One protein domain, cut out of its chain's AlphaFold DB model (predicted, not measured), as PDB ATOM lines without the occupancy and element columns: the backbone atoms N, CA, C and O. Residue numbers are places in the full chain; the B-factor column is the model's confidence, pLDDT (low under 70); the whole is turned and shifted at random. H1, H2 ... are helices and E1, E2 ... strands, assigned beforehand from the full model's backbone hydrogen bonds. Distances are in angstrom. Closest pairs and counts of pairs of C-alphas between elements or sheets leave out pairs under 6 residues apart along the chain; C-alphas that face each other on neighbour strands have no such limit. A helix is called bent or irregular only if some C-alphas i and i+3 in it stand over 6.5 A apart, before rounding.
ATOM      1  N   ILE A  13     114.619 132.917 121.882       95.94
ATOM      2  CA  ILE A  13     115.058 134.219 122.389       95.94
ATOM      3  C   ILE A  13     113.892 135.193 122.269       95.94
ATOM      4  O   ILE A  13     113.421 135.477 121.165       95.94
ATOM      5  N   GLY A  14     113.406 135.689 123.402       95.31
ATOM      6  CA  GLY A  14     112.373 136.721 123.444       95.31
ATOM      7  C   GLY A  14     113.002 138.106 123.432       95.31
ATOM      8  O   GLY A  14     113.474 138.545 124.472       95.31
ATOM      9  N   LEU A  15     113.019 138.779 122.279       94.69
ATOM     10  CA  LEU A  15     113.595 140.119 122.138       94.69
ATOM     11  C   LEU A  15     112.554 141.225 122.376       94.69
ATOM     12  O   LEU A  15     111.617 141.381 121.590       94.69
ATOM     13  N   GLY A  16     112.772 142.046 123.401       90.19
ATOM     14  CA  GLY A  16     111.903 143.166 123.767       90.19
ATOM     15  C   GLY A  16     110.700 142.762 124.625       90.19
ATOM     16  O   GLY A  16     110.519 141.605 124.986       90.19
ATOM     17  N   SER A  17     109.847 143.736 124.956       87.88
ATOM     18  CA  SER A  17     108.761 143.577 125.939       87.88
ATOM     19  C   SER A  17     107.416 143.099 125.378       87.88
ATOM     20  O   SER A  17     106.465 142.940 126.136       87.88
ATOM     21  N   TYR A  18     107.302 142.906 124.060       88.44
ATOM     22  CA  TYR A  18     106.044 142.533 123.390       88.44
ATOM     23  C   TYR A  18     105.998 141.060 122.958       88.44
ATOM     24  O   TYR A  18     105.169 140.680 122.130       88.44
ATOM     25  N   VAL A  19     106.905 140.235 123.481       92.88
ATOM     26  CA  VAL A  19     106.958 138.800 123.197       92.88
ATOM     27  C   VAL A  19     106.035 138.025 124.134       92.88
ATOM     28  O   VAL A  19     105.897 138.361 125.308       92.88
ATOM     29  N   ASP A  20     105.419 136.960 123.627       95.12
ATOM     30  CA  ASP A  20     104.690 136.008 124.464       95.12
ATOM     31  C   ASP A  20     105.677 134.986 125.045       95.12
ATOM     32  O   ASP A  20     106.002 133.970 124.423       95.12
ATOM     33  N   GLU A  21     106.208 135.288 126.231       95.06
ATOM     34  CA  GLU A  21     107.208 134.442 126.892       95.06
ATOM     35  C   GLU A  21     106.692 133.033 127.190       95.06
ATOM     36  O   GLU A  21     107.470 132.080 127.166       95.06
ATOM     37  N   ASN A  22     105.389 132.882 127.452       96.06
ATOM     38  CA  ASN A  22     104.804 131.585 127.780       96.06
ATOM     39  C   ASN A  22     104.870 130.652 126.573       96.06
ATOM     40  O   ASN A  22     105.320 129.515 126.704       96.06
ATOM     41  N   ILE A  23     104.500 131.154 125.391       96.00
ATOM     42  CA  ILE A  23     104.593 130.387 124.144       96.00
ATOM     43  C   ILE A  23     106.054 130.051 123.828       96.00
ATOM     44  O   ILE A  23     106.368 128.915 123.469       96.00
ATOM     45  N   LEU A  24     106.968 131.017 123.960       96.56
ATOM     46  CA  LEU A  24     108.386 130.793 123.658       96.56
ATOM     47  C   LEU A  24     109.023 129.759 124.591       96.56
ATOM     48  O   LEU A  24     109.824 128.939 124.132       96.56
ATOM     49  N   ARG A  25     108.647 129.769 125.871       96.31
ATOM     50  CA  ARG A  25     109.075 128.774 126.856       96.31
ATOM     51  C   ARG A  25     108.499 127.397 126.555       96.31
ATOM     52  O   ARG A  25     109.262 126.444 126.486       96.31
ATOM     53  N   GLU A  26     107.204 127.302 126.254       95.94
ATOM     54  CA  GLU A  26     106.570 126.032 125.877       95.94
ATOM     55  C   GLU A  26     107.250 125.400 124.651       95.94
ATOM     56  O   GLU A  26     107.512 124.196 124.625       95.94
ATOM     57  N   ILE A  27     107.595 126.200 123.638       93.12
ATOM     58  CA  ILE A  27     108.310 125.710 122.449       93.12
ATOM     59  C   ILE A  27     109.667 125.100 122.825       93.12
ATOM     60  O   ILE A  27     109.989 124.011 122.339       93.12
ATOM     61  N   ALA A  28     110.445 125.788 123.664       93.88
ATOM     62  CA  ALA A  28     111.759 125.326 124.095       93.88
ATOM     63  C   ALA A  28     111.655 124.049 124.943       93.88
ATOM     64  O   ALA A  28     112.278 123.032 124.608       93.88
ATOM     65  N   ASP A  29     110.785 124.058 125.956       93.06
ATOM     66  CA  ASP A  29     110.599 122.971 126.922       93.06
ATOM     67  C   ASP A  29     110.224 121.653 126.238       93.06
ATOM     68  O   ASP A  29     110.755 120.593 126.577       93.06
ATOM     69  N   VAL A  30     109.370 121.689 125.207       92.38
ATOM     70  CA  VAL A  30     108.951 120.461 124.505       92.38
ATOM     71  C   VAL A  30     110.111 119.775 123.764       92.38
ATOM     72  O   VAL A  30     110.009 118.606 123.385       92.38
ATOM     73  N   THR A  31     111.218 120.478 123.547       90.19
ATOM     74  CA  THR A  31     112.427 119.924 122.928       90.19
ATOM     75  C   THR A  31     113.591 119.742 123.897       90.19
ATOM     76  O   THR A  31     114.657 119.306 123.470       90.19
ATOM     77  N   GLY A  32     113.395 120.059 125.182       86.81
ATOM     78  CA  GLY A  32     114.471 120.100 126.174       86.81
ATOM     79  C   GLY A  32     115.481 121.226 125.935       86.81
ATOM     80  O   GLY A  32     116.621 121.104 126.365       86.81
ATOM     81  N   GLY A  33     115.095 122.273 125.198       90.38
ATOM     82  CA  GLY A  33     115.906 123.476 125.031       90.38
ATOM     83  C   GLY A  33     115.607 124.515 126.105       90.38
ATOM     84  O   GLY A  33     114.968 124.219 127.112       90.38
ATOM     85  N   LYS A  34     116.054 125.752 125.879       92.56
ATOM     86  CA  LYS A  34     115.947 126.841 126.855       92.56
ATOM     87  C   LYS A  34     115.318 128.087 126.238       92.56
ATOM     88  O   LYS A  34     115.628 128.454 125.105       92.56
ATOM     89  N   TYR A  35     114.454 128.750 127.003       94.88
ATOM     90  CA  TYR A  35     114.011 130.113 126.706       94.88
ATOM     91  C   TYR A  35     114.935 131.127 127.381       94.88
ATOM     92  O   TYR A  35     115.180 131.036 128.587       94.88
ATOM     93  N   LEU A  36     115.398 132.109 126.609       94.44
ATOM     94  CA  LEU A  36     116.241 133.207 127.062       94.44
ATOM     95  C   LEU A  36     115.541 134.540 126.779       94.44
ATOM     96  O   LEU A  36     115.126 134.823 125.652       94.44
ATOM     97  N   ALA A  37     115.405 135.371 127.806       93.38
ATOM     98  CA  ALA A  37     114.855 136.711 127.662       93.38
ATOM     99  C   ALA A  37     115.960 137.687 127.239       93.38
ATOM    100  O   ALA A  37     117.039 137.706 127.831       93.38
ATOM    101  N   ALA A  38     115.677 138.522 126.245       93.06
ATOM    102  CA  ALA A  38     116.540 139.611 125.814       93.06
ATOM    103  C   ALA A  38     115.765 140.927 125.922       93.06
ATOM    104  O   ALA A  38     114.856 141.187 125.134       93.06
ATOM    105  N   THR A  39     116.112 141.771 126.899       84.50
ATOM    106  CA  THR A  39     115.407 143.044 127.143       84.50
ATOM    107  C   THR A  39     115.428 143.961 125.923       84.50
ATOM    108  O   THR A  39     114.440 144.638 125.640       84.50
ATOM    109  N   ASP A  40     116.532 143.948 125.178       90.50
ATOM    110  CA  ASP A  40     116.742 144.691 123.942       90.50
ATOM    111  C   ASP A  40     117.917 144.095 123.141       90.50
ATOM    112  O   ASP A  40     118.508 143.084 123.520       90.50
ATOM    113  N   ALA A  41     118.249 144.699 121.997       91.25
ATOM    114  CA  ALA A  41     119.265 144.156 121.097       91.25
ATOM    115  C   ALA A  41     120.682 144.144 121.699       91.25
ATOM    116  O   ALA A  41     121.507 143.346 121.260       91.25
ATOM    117  N   SER A  42     120.973 144.982 122.701       93.56
ATOM    118  CA  SER A  42     122.304 145.071 123.313       93.56
ATOM    119  C   SER A  42     122.699 143.825 124.107       93.56
ATOM    120  O   SER A  42     123.890 143.568 124.262       93.56
ATOM    121  N   VAL A  43     121.734 143.019 124.567       92.00
ATOM    122  CA  VAL A  43     122.018 141.789 125.328       92.00
ATOM    123  C   VAL A  43     122.114 140.541 124.447       92.00
ATOM    124  O   VAL A  43     122.488 139.475 124.937       92.00
ATOM    125  N   LEU A  44     121.825 140.645 123.144       93.12
ATOM    126  CA  LEU A  44     121.835 139.490 122.238       93.12
ATOM    127  C   LEU A  44     123.207 138.816 122.164       93.12
ATOM    128  O   LEU A  44     123.267 137.591 122.194       93.12
ATOM    129  N   ASP A  45     124.296 139.586 122.147       93.69
ATOM    130  CA  ASP A  45     125.653 139.025 122.113       93.69
ATOM    131  C   ASP A  45     125.936 138.146 123.339       93.69
ATOM    132  O   ASP A  45     126.500 137.056 123.212       93.69
ATOM    133  N   SER A  46     125.485 138.569 124.526       90.94
ATOM    134  CA  SER A  46     125.608 137.760 125.744       90.94
ATOM    135  C   SER A  46     124.734 136.506 125.708       90.94
ATOM    136  O   SER A  46     125.213 135.429 126.055       90.94
ATOM    137  N   VAL A  47     123.500 136.612 125.203       93.19
ATOM    138  CA  VAL A  47     122.571 135.477 125.068       93.19
ATOM    139  C   VAL A  47     123.128 134.431 124.102       93.19
ATOM    140  O   VAL A  47     123.130 133.240 124.407       93.19
ATOM    141  N   PHE A  48     123.645 134.852 122.947       93.50
ATOM    142  CA  PHE A  48     124.270 133.929 122.000       93.50
ATOM    143  C   PHE A  48     125.559 133.321 122.554       93.50
ATOM    144  O   PHE A  48     125.817 132.144 122.306       93.50
ATOM    145  N   SER A  49     126.337 134.079 123.330       90.62
ATOM    146  CA  SER A  49     127.535 133.559 123.999       90.62
ATOM    147  C   SER A  49     127.189 132.487 125.036       90.62
ATOM    148  O   SER A  49     127.869 131.466 125.087       90.62
ATOM    149  N   GLU A  50     126.114 132.668 125.809       89.12
ATOM    150  CA  GLU A  50     125.619 131.671 126.771       89.12
ATOM    151  C   GLU A  50     125.212 130.371 126.066       89.12
ATOM    152  O   GLU A  50     125.696 129.298 126.420       89.12
ATOM    153  N   ILE A  51     124.397 130.467 125.008       90.00
ATOM    154  CA  ILE A  51     123.986 129.300 124.208       90.00
ATOM    155  C   ILE A  51     125.210 128.604 123.604       90.00
ATOM    156  O   ILE A  51     125.310 127.376 123.617       90.00
ATOM    157  N   PHE A  52     126.157 129.374 123.061       89.44
ATOM    158  CA  PHE A  52     127.376 128.823 122.481       89.44
ATOM    159  C   PHE A  52     128.190 128.055 123.525       89.44
ATOM    160  O   PHE A  52     128.615 126.933 123.249       89.44
ATOM    161  N   GLN A  53     128.370 128.612 124.723       85.69
ATOM    162  CA  GLN A  53     129.065 127.942 125.820       85.69
ATOM    163  C   GLN A  53     128.337 126.668 126.252       85.69
ATOM    164  O   GLN A  53     128.981 125.629 126.370       85.69
ATOM    165  N   GLU A  54     127.013 126.695 126.406       85.00
ATOM    166  CA  GLU A  54     126.213 125.512 126.760       85.00
ATOM    167  C   GLU A  54     126.375 124.384 125.726       85.00
ATOM    168  O   GLU A  54     126.557 123.216 126.071       85.00
ATOM    169  N   ILE A  55     126.393 124.727 124.435       87.00
ATOM    170  CA  ILE A  55     126.526 123.743 123.352       87.00
ATOM    171  C   ILE A  55     127.961 123.223 123.220       87.00
ATOM    172  O   ILE A  55     128.153 122.054 122.872       87.00
ATOM    173  N   THR A  56     128.968 124.066 123.439       91.06
ATOM    174  CA  THR A  56     130.376 123.723 123.180       91.06
ATOM    175  C   THR A  56     131.123 123.207 124.393       91.06
ATOM    176  O   THR A  56     132.131 122.539 124.203       91.06
ATOM    177  N   THR A  57     130.645 123.433 125.614       93.56
ATOM    178  CA  THR A  57     131.289 122.918 126.829       93.56
ATOM    179  C   THR A  57     131.251 121.391 126.846       93.56
ATOM    180  O   THR A  57     130.215 120.767 126.604       93.56
TER     181      THR A  57
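What this domain is: This is residues 13 to 57 of the 198 residues of an uncharacterized protein of Methanobacteriaceae archaeon (UniProt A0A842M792). A very small, flat slab has a narrow sheet of two short parallel strands, E1 and E2, in its middle, with helix H1 over one side of this sheet and the longer helix H2 over the other. Both helices run back against the direction of the strands, and residues 52 to 57, of which 52 to 56 belong to H2, stick out free. The printed part has 45 residues, with two named strands and two named helices in the order E1, H1, E2, H2, of the mixed class, helices and strands. It is only just compact, close to loose, with a radius of gyration of the C-alphas of 10.9 A, and spans 31 by 28 by 6 A.

How they stand to each other: E1, residues 13 to 15, and E2, residues 35 to 38, are parallel neighbours, with 25 degrees between their directions. N 14 and O 36 are within hydrogen-bond range at 3.0 A, and N 38 and O 14 at 2.8 A. Between these strands in the chain comes H1, residues 21 to 29; E1, H1 and E2 form a strand-helix-strand unit, two parallel neighbour strands joined through a helix, with a right-handed crossover. The closest C-alphas of H1 and E2 are those of Arg 25 and Tyr 35, 5.1 A apart. H2, residues 41 to 56, comes closest to E2 with the C-alphas of Leu 44 and Ala 38, 6.4 A apart. H1 and H2 are apart. In H1 every O i to N i+4 pair is within hydrogen-bond range; in H2, 10 of 12 are.

Where its parts are: E1 begins at C-alpha 13 (115.058, 134.219, 122.389) and is 6.1 A long; E2 measures 9.9 A. H1 measures 12.0 A. H2 measures 23.4 A, ends at C-alpha 56 (130.376, 123.723, 123.180) and is irregular, with C-alphas 42 and 45 7.0 A apart.

The domain as a whole: The two C-alphas farthest apart, those of Tyr 18 and Thr 57, are 32.2 A apart. The printed part has no cut, and its three links, E1 to H1, H1 to E2 and E2 to H2, are tight. The mean pLDDT of the printed part is 92.1, and no printed residue is under 70.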